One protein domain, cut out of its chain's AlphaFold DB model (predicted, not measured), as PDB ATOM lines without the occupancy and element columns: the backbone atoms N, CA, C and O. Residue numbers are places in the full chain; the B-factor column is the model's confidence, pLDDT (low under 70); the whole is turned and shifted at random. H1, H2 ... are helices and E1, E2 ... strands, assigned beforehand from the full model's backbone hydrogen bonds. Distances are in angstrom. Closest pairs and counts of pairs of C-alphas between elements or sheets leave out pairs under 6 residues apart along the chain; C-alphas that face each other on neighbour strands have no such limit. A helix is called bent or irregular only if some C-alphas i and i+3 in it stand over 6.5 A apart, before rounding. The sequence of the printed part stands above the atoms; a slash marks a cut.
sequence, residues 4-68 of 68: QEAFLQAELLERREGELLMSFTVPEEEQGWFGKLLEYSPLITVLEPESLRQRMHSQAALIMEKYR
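This is residues 4 to 68 of the 68 residues of an uncharacterized protein of Paenibacillus jilunlii (UniProt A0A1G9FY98). A two-stranded hairpin, E1 and E2, makes one end of a loose, open chain, and the long helix H2 reaches away from it as an arm whose last turns stick out at the other end. Between them in the chain comes the short helix H1, which comes near H2 at one pair of C-alphas; residues 27 to 32, of which residue 32 belongs to H1, stick out. The printed part has 65 residues with two named strands and two named helices, in the order E1, E2, H1, H2; the sheet is antiparallel, in the order E1 - E2, and the class is mixed, helices and strands. The whole is only just loose, close to compact, with a radius of gyration of the C-alphas of 13.1 A, and the C-alphas span 38 by 32 by 21 A.

E1, residues 11 to 16, and E2, residues 19 to 23, are antiparallel neighbours and form a hairpin, with 159 degrees between their N-to-C directions. The C-alphas of Leu 12 and Met 22, which face each other, are 4.5 A apart. N 11 and O 23 are 2.8 A apart and N 21 and O 14 2.9 A, both within hydrogen-bond range. H1, residues 32 to 39, is apart from E1. H2, residues 50 to 66, is apart from both strands. H1 and H2 are close but not clearly touching: their closest C-alphas, those of Leu 38 and Met 56, are 7.5 A apart. Their lines stand at a steep tilt of 60 degrees, and they run the same way. In H1 and H2 every O i to N i+4 pair is within hydrogen-bond range.

E1 begins at C-alpha 11, at (156.205, 134.685, 136.162), and is 14.8 A long from first to last C-alpha. E2 is 13.5 A long from C-alpha 19 to C-alpha 23. H1 is 11.1 A long and begins at C-alpha 32, at (144.425, 139.075, 121.444). H2, the longest helix with 17 residues, is 24.8 A long and ends at C-alpha 66, at (154.049, 139.388, 101.102). Neither helix is bent.

The two C-alphas farthest apart are those of Leu 13 and Arg 68, at 38.9 A. The link from E1 to E2 is tight, and those from E2 to H1, of 8 residues, and from H1 to H2, of 10 residues, are short. Residues 61 to 68, of which 61 to 66 belong to H2, stand free. Without these and residues 27 to 32, the remaining 51 residues span 29 by 22 by 18 A. The printed part has no cut and ends at the chain's last residue, 68. The mean pLDDT of the printed part is 87.2, and confidence is low, under 70, at residues 4 to 6 and residue 8.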
ATOM      1  N   GLN A   4     156.074 141.994 131.237       62.88
ATOM      2  CA  GLN A   4     155.207 141.722 132.394       62.88
ATOM      3  C   GLN A   4     153.905 142.543 132.408       62.88
ATOM      4  O   GLN A   4     152.900 142.074 132.926       62.88
ATOM      5  N   GLU A   5     153.894 143.749 131.836       66.31
ATOM      6  CA  GLU A   5     152.679 144.568 131.703       66.31
ATOM      7  C   GLU A   5     151.783 144.052 130.563       66.31
ATOM      8  O   GLU A   5     150.572 144.274 130.559       66.31
ATOM      9  N   ALA A   6     152.374 143.361 129.581       69.00
ATOM     10  CA  ALA A   6     151.674 142.867 128.401       69.00
ATOM     11  C   ALA A   6     150.939 141.539 128.651       69.00
ATOM     12  O   ALA A   6     149.870 141.331 128.064       69.00
ATOM     13  N   PHE A   7     151.480 140.690 129.533       74.38
ATOM     14  CA  PHE A   7     150.930 139.384 129.899       74.38
ATOM     15  C   PHE A   7     150.625 139.329 131.399       74.38
ATOM     16  O   PHE A   7     151.522 139.234 132.237       74.38
ATOM     17  N   LEU A   8     149.333 139.385 131.732       68.12
ATOM     18  CA  LEU A   8     148.851 139.171 133.097       68.12
ATOM     19  C   LEU A   8     149.317 137.788 133.580       68.12
ATOM     20  O   LEU A   8     149.258 136.828 132.820       68.12
ATOM     21  N   GLN A   9     149.758 137.693 134.837       77.94
ATOM     22  CA  GLN A   9     150.272 136.450 135.443       77.94
ATOM     23  C   GLN A   9     151.588 135.933 134.834       77.94
ATOM     24  O   GLN A   9     151.891 134.748 134.933       77.94
ATOM     25  N   ALA A  10     152.388 136.801 134.207       84.75
ATOM     26  CA  ALA A  10     153.729 136.414 133.796       84.75
ATOM     27  C   ALA A  10     154.656 136.232 135.010       84.75
ATOM     28  O   ALA A  10     154.867 137.158 135.796       84.75
ATOM     29  N   GLU A  11     155.256 135.054 135.121       87.19
ATOM     30  CA  GLU A  11     156.205 134.685 136.162       87.19
ATOM     31  C   GLU A  11     157.631 134.691 135.603       87.19
ATOM     32  O   GLU A  11     157.914 134.117 134.547       87.19
ATOM     33  N   LEU A  12     158.548 135.347 136.317       88.81
ATOM     34  CA  LEU A  12     159.977 135.274 136.019       88.81
ATOM     35  C   LEU A  12     160.519 133.956 136.575       88.81
ATOM     36  O   LEU A  12     160.546 133.771 137.789       88.81
ATOM     37  N   LEU A  13     160.972 133.071 135.692       88.00
ATOM     38  CA  LEU A  13     161.541 131.780 136.073       88.00
ATOM     39  C   LEU A  13     163.045 131.877 136.325       88.00
ATOM     40  O   LEU A  13     163.561 131.292 137.273       88.00
ATOM     41  N   GLU A  14     163.757 132.627 135.481       89.56
ATOM     42  CA  GLU A  14     165.209 132.765 135.574       89.56
ATOM     43  C   GLU A  14     165.665 134.130 135.049       89.56
ATOM     44  O   GLU A  14     165.106 134.672 134.092       89.56
ATOM     45  N   ARG A  15     166.716 134.683 135.656       85.88
ATOM     46  CA  ARG A  15     167.459 135.824 135.117       85.88
ATOM     47  C   ARG A  15     168.895 135.383 134.874       85.88
ATOM     48  O   ARG A  15     169.599 135.038 135.821       85.88
ATOM     49  N   ARG A  16     169.322 135.441 133.616       82.38
ATOM     50  CA  ARG A  16     170.716 135.255 133.201       82.38
ATOM     51  C   ARG A  16     171.294 136.611 132.814       82.38
ATOM     52  O   ARG A  16     170.554 137.576 132.632       82.38
ATOM     53  N   GLU A  17     172.615 136.726 132.746       84.06
ATOM     54  CA  GLU A  17     173.262 137.986 132.370       84.06
ATOM     55  C   GLU A  17     172.777 138.448 130.985       84.06
ATOM     56  O   GLU A  17     173.146 137.883 129.964       84.06
ATOM     57  N   GLY A  18     171.911 139.468 130.964       81.69
ATOM     58  CA  GLY A  18     171.333 140.038 129.742       81.69
ATOM     59  C   GLY A  18     170.033 139.392 129.244       81.69
ATOM     60  O   GLY A  18     169.418 139.944 128.336       81.69
ATOM     61  N   GLU A  19     169.566 138.299 129.853       86.62
ATOM     62  CA  GLU A  19     168.391 137.546 129.390       86.62
ATOM     63  C   GLU A  19     167.418 137.220 130.532       86.62
ATOM     64  O   GLU A  19     167.799 137.034 131.692       86.62
ATOM     65  N   LEU A  20     166.128 137.142 130.198       89.69
ATOM     66  CA  LEU A  20     165.060 136.788 131.131       89.69
ATOM     67  C   LEU A  20     164.291 135.595 130.579       89.69
ATOM     68  O   LEU A  20     163.804 135.641 129.450       89.69
ATOM     69  N   LEU A  21     164.135 134.559 131.399       90.81
ATOM     70  CA  LEU A  21     163.210 133.472 131.129       90.81
ATOM     71  C   LEU A  21     161.908 133.745 131.870       90.81
ATOM     72  O   LEU A  21     161.884 133.832 133.099       90.81
ATOM     73  N   MET A  22     160.823 133.862 131.116       90.88
ATOM     74  CA  MET A  22     159.493 134.111 131.653       90.88
ATOM     75  C   MET A  22     158.523 133.030 131.191       90.88
ATOM     76  O   MET A  22     158.623 132.542 130.066       90.88
ATOM     77  N   SER A  23     157.566 132.704 132.050       91.62
ATOM     78  CA  SER A  23     156.385 131.918 131.695       91.62
ATOM     79  C   SER A  23     155.136 132.749 131.932       91.62
ATOM     80  O   SER A  23     155.149 133.679 132.731       91.62
ATOM     81  N   PHE A  24     154.066 132.465 131.207       89.69
ATOM     82  CA  PHE A  24     152.787 133.136 131.386       89.69
ATOM     83  C   PHE A  24     151.669 132.212 130.907       89.69
ATOM     84  O   PHE A  24     151.900 131.326 130.084       89.69
ATOM     85  N   THR A  25     150.458 132.433 131.412       88.81
ATOM     86  CA  THR A  25     149.263 131.689 130.997       88.81
ATOM     87  C   THR A  25     148.348 132.607 130.205       88.81
ATOM     88  O   THR A  25     148.180 133.778 130.543       88.81
ATOM     89  N   VAL A  26     147.754 132.081 129.138       87.00
ATOM     90  CA  VAL A  26     146.790 132.800 128.299       87.00
ATOM     91  C   VAL A  26     145.548 131.944 128.080       87.00
ATOM     92  O   VAL A  26     145.667 130.721 128.017       87.00
ATOM     93  N   PRO A  27     144.362 132.554 127.930       86.44
ATOM     94  CA  PRO A  27     143.173 131.827 127.502       86.44
ATOM     95  C   PRO A  27     143.353 131.297 126.071       86.44
ATOM     96  O   PRO A  27     143.682 132.065 125.164       86.44
ATOM     97  N   GLU A  28     143.116 130.001 125.846       80.62
ATOM     98  CA  GLU A  28     143.272 129.381 124.518       80.62
ATOM     99  C   GLU A  28     142.283 129.931 123.476       80.62
ATOM    100  O   GLU A  28     142.620 130.050 122.298       80.62
ATOM    101  N   GLU A  29     141.072 130.285 123.909       78.75
ATOM    102  CA  GLU A  29     139.973 130.728 123.039       78.75
ATOM    103  C   GLU A  29     140.140 132.174 122.548       78.75
ATOM    104  O   GLU A  29     139.564 132.575 121.534       78.75
ATOM    105  N   GLU A  30     140.951 132.968 123.246       73.62
ATOM    106  CA  GLU A  30     141.212 134.355 122.884       73.62
ATOM    107  C   GLU A  30     142.405 134.449 121.929       73.62
ATOM    108  O   GLU A  30     143.376 133.714 122.050       73.62
ATOM    109  N   GLN A  31     142.380 135.384 120.974       78.06
ATOM    110  CA  GLN A  31     143.513 135.595 120.056       78.06
ATOM    111  C   GLN A  31     144.308 136.876 120.331       78.06
ATOM    112  O   GLN A  31     145.395 137.053 119.780       78.06
ATOM    113  N   GLY A  32     143.806 137.769 121.192       85.62
ATOM    114  CA  GLY A  32     144.425 139.075 121.444       85.62
ATOM    115  C   GLY A  32     145.846 138.979 122.007       85.62
ATOM    116  O   GLY A  32     146.721 139.758 121.627       85.62
ATOM    117  N   TRP A  33     146.112 137.979 122.851       87.50
ATOM    118  CA  TRP A  33     147.450 137.727 123.393       87.50
ATOM    119  C   TRP A  33     148.460 137.343 122.307       87.50
ATOM    120  O   TRP A  33     149.630 137.707 122.412       87.50
ATOM    121  N   PHE A  34     148.026 136.654 121.245       90.00
ATOM    122  CA  PHE A  34     148.917 136.265 120.154       90.00
ATOM    123  C   PHE A  34     149.333 137.486 119.333       90.00
ATOM    124  O   PHE A  34     150.497 137.602 118.964       90.00
ATOM    125  N   GLY A  35     148.417 138.437 119.117       89.31
ATOM    126  CA  GLY A  35     148.741 139.726 118.497       89.31
ATOM    127  C   GLY A  35     149.826 140.478 119.270       89.31
ATOM    128  O   GLY A  35     150.849 140.836 118.693       89.31
ATOM    129  N   LYS A  36     149.667 140.607 120.594       87.62
ATOM    130  CA  LYS A  36     150.702 141.193 121.463       87.62
ATOM    131  C   LYS A  36     152.024 140.426 121.390       87.62
ATOM    132  O   LYS A  36     153.083 141.033 121.296       87.62
ATOM    133  N   LEU A  37     151.986 139.092 121.397       89.56
ATOM    134  CA  LEU A  37     153.191 138.267 121.277       89.56
ATOM    135  C   LEU A  37     153.952 138.552 119.973       89.56
ATOM    136  O   LEU A  37     155.180 138.622 119.978       89.56
ATOM    137  N   LEU A  38     153.231 138.760 118.868       89.56
ATOM    138  CA  LEU A  38     153.826 139.140 117.588       89.56
ATOM    139  C   LEU A  38     154.449 140.540 117.615       89.56
ATOM    140  O   LEU A  38     155.517 140.717 117.035       89.56
ATOM    141  N   GLU A  39     153.847 141.513 118.306       89.38
ATOM    142  CA  GLU A  39     154.429 142.858 118.471       89.38
ATOM    143  C   GLU A  39     155.811 142.804 119.138       89.38
ATOM    144  O   GLU A  39     156.724 143.534 118.751       89.38
ATOM    145  N   TYR A  40     155.989 141.890 120.095       88.50
ATOM    146  CA  TYR A  40     157.266 141.664 120.775       88.50
ATOM    147  C   TYR A  40     158.168 140.632 120.089       88.50
ATOM    148  O   TYR A  40     159.294 140.441 120.545       88.50
ATOM    149  N   SER A  41     157.730 139.994 118.997       89.44
ATOM    150  CA  SER A  41     158.473 138.913 118.327       89.44
ATOM    151  C   SER A  41     159.937 139.222 117.972       89.44
ATOM    152  O   SER A  41     160.738 138.293 118.047       89.44
ATOM    153  N   PRO A  42     160.360 140.470 117.669       89.00
ATOM    154  CA  PRO A  42     161.777 140.766 117.430       89.00
ATOM    155  C   PRO A  42     162.656 140.705 118.689       89.00
ATOM    156  O   PRO A  42     163.879 140.721 118.580       89.00
ATOM    157  N   LEU A  43     162.047 140.704 119.878       88.94
ATOM    158  CA  LEU A  43     162.717 140.831 121.175       88.94
ATOM    159  C   LEU A  43     162.580 139.578 122.048       88.94
ATOM    160  O   LEU A  43     163.115 139.549 123.154       88.94
ATOM    161  N   ILE A  44     161.842 138.566 121.589       89.81
ATOM    162  CA  ILE A  44     161.543 137.362 122.367       89.81
ATOM    163  C   ILE A  44     161.796 136.107 121.541       89.81
ATOM    164  O   ILE A  44     161.706 136.107 120.317       89.81
ATOM    165  N   THR A  45     162.045 135.002 122.234       91.56
ATOM    166  CA  THR A  45     162.041 133.663 121.645       91.56
ATOM    167  C   THR A  45     161.074 132.801 122.439       91.56
ATOM    168  O   THR A  45     161.205 132.679 123.655       91.56
ATOM    169  N   VAL A  46     160.088 132.203 121.766       93.12
ATOM    170  CA  VAL A  46     159.194 131.233 122.411       93.12
ATOM    171  C   VAL A  46     159.947 129.926 122.585       93.12
ATOM    172  O   VAL A  46     160.441 129.373 121.600       93.12
ATOM    173  N   LEU A  47     160.027 129.441 123.827       93.75
ATOM    174  CA  LEU A  47     160.661 128.168 124.174       93.75
ATOM    175  C   LEU A  47     159.675 127.000 124.190       93.75
ATOM    176  O   LEU A  47     160.033 125.926 123.724       93.75
ATOM    177  N   GLU A  48     158.451 127.206 124.661       94.12
ATOM    178  CA  GLU A  48     157.370 126.220 124.676       94.12
ATOM    179  C   GLU A  48     156.012 126.951 124.649       94.12
ATOM    180  O   GLU A  48     155.953 128.128 125.013       94.12
ATOM    181  N   PRO A  49     154.920 126.288 124.224       93.88
ATOM    182  CA  PRO A  49     154.897 124.974 123.581       93.88
ATOM    183  C   PRO A  49     155.396 125.033 122.128       93.88
ATOM    184  O   PRO A  49     155.380 126.080 121.478       93.88
ATOM    185  N   GLU A  50     155.806 123.883 121.589       95.50
ATOM    186  CA  GLU A  50     156.302 123.774 120.207       95.50
ATOM    187  C   GLU A  50     155.276 124.254 119.168       95.50
ATOM    188  O   GLU A  50     155.627 124.945 118.213       95.50
ATOM    189  N   SER A  51     153.992 123.971 119.392       94.06
ATOM    190  CA  SER A  51     152.896 124.426 118.528       94.06
ATOM    191  C   SER A  51     152.843 125.952 118.391       94.06
ATOM    192  O   SER A  51     152.619 126.473 117.297       94.06
ATOM    193  N   LEU A  52     153.099 126.689 119.477       92.88
ATOM    194  CA  LEU A  52     153.140 128.148 119.452       92.88
ATOM    195  C   LEU A  52     154.359 128.654 118.678       92.88
ATOM    196  O   LEU A  52     154.241 129.585 117.878       92.88
ATOM    197  N   ARG A  53     155.515 128.012 118.861       94.38
ATOM    198  CA  ARG A  53     156.738 128.346 118.121       94.38
ATOM    199  C   ARG A  53     156.535 128.181 116.613       94.38
ATOM    200  O   ARG A  53     156.833 129.093 115.840       94.38
ATOM    201  N   GLN A  54     155.944 127.061 116.195       95.06
ATOM    202  CA  GLN A  54     155.610 126.794 114.791       95.06
ATOM    203  C   GLN A  54     154.631 127.824 114.224       95.06
ATOM    204  O   GLN A  54     154.802 128.296 113.095       95.06
ATOM    205  N   ARG A  55     153.634 128.229 115.019       93.12
ATOM    206  CA  ARG A  55     152.689 129.287 114.641       93.12
ATOM    207  C   ARG A  55     153.400 130.624 114.402       93.12
ATOM    208  O   ARG A  55     153.104 131.288 113.411       93.12
ATOM    209  N   MET A  56     154.356 131.006 115.254       93.50
ATOM    210  CA  MET A  56     155.146 132.232 115.063       93.50
ATOM    211  C   MET A  56     156.003 132.182 113.795       93.50
ATOM    212  O   MET A  56     155.998 133.138 113.019       93.50
ATOM    213  N   HIS A  57     156.685 131.062 113.541       93.25
ATOM    214  CA  HIS A  57     157.472 130.886 112.317       93.25
ATOM    215  C   HIS A  57     156.610 130.950 111.054       93.25
ATOM    216  O   HIS A  57     156.989 131.608 110.088       93.25
ATOM    217  N   SER A  58     155.431 130.325 111.079       93.88
ATOM    218  CA  SER A  58     154.483 130.367 109.960       93.88
ATOM    219  C   SER A  58     154.027 131.800 109.670       93.88
ATOM    220  O   SER A  58     153.997 132.219 108.515       93.88
ATOM    221  N   GLN A  59     153.747 132.588 110.714       91.88
ATOM    222  CA  GLN A  59     153.377 133.994 110.555       91.88
ATOM    223  C   GLN A  59     154.524 134.832 109.975       91.88
ATOM    224  O   GLN A  59     154.293 135.662 109.097       91.88
ATOM    225  N   ALA A  60     155.759 134.609 110.432       90.19
ATOM    226  CA  ALA A  60     156.931 135.291 109.891       90.19
ATOM    227  C   ALA A  60     157.149 134.955 108.404       90.19
ATOM    228  O   ALA A  60     157.392 135.858 107.606       90.19
ATOM    229  N   ALA A  61     156.997 133.683 108.017       93.00
ATOM    230  CA  ALA A  61     157.093 133.251 106.623       93.00
ATOM    231  C   ALA A  61     156.036 133.932 105.735       93.00
ATOM    232  O   ALA A  61     156.391 134.494 104.701       93.00
ATOM    233  N   LEU A  62     154.773 133.979 106.177       93.12
ATOM    234  CA  LEU A  62     153.687 134.669 105.465       93.12
ATOM    235  C   LEU A  62     153.963 136.168 105.273       93.12
ATOM    236  O   LEU A  62     153.671 136.730 104.218       93.12
ATOM    237  N   ILE A  63     154.528 136.831 106.288       89.44
ATOM    238  CA  ILE A  63     154.922 138.241 106.178       89.44
ATOM    239  C   ILE A  63     156.016 138.384 105.119       89.44
ATOM    240  O   ILE A  63     155.876 139.213 104.226       89.44
ATOM    241  N   MET A  64     157.066 137.563 105.172       91.31
ATOM    242  CA  MET A  64     158.165 137.613 104.203       91.31
ATOM    243  C   MET A  64     157.697 137.358 102.764       91.31
ATOM    244  O   MET A  64     158.149 138.049 101.855       91.31
ATOM    245  N   GLU A  65     156.767 136.424 102.551       94.81
ATOM    246  CA  GLU A  65     156.168 136.169 101.234       94.81
ATOM    247  C   GLU A  65     155.433 137.389 100.672       94.81
ATOM    248  O   GLU A  65     155.494 137.638  99.471       94.81
ATOM    249  N   LYS A  66     154.781 138.186 101.524       91.31
ATOM    250  CA  LYS A  66     154.049 139.388 101.102       91.31
ATOM    251  C   LYS A  66     154.960 140.511 100.588       91.31
ATOM    252  O   LYS A  66     154.492 141.373  99.846       91.31
ATOM    253  N   TYR A  67     156.225 140.528 101.003       89.00
ATOM    254  CA  TYR A  67     157.214 141.543 100.616       89.00
ATOM    255  C   TYR A  67     158.263 141.019  99.624       89.00
ATOM    256  O   TYR A  67     159.261 141.700  99.382       89.00
ATOM    257  N   ARG A  68     158.050 139.819  99.072       72.50
ATOM    258  CA  ARG A  68     158.868 139.232  98.009       72.50
ATOM    259  C   ARG A  68     158.400 139.691  96.632       72.50
ATOM    260  O   ARG A  68     159.290 139.881  95.776       72.50
TER     261      ARG A  68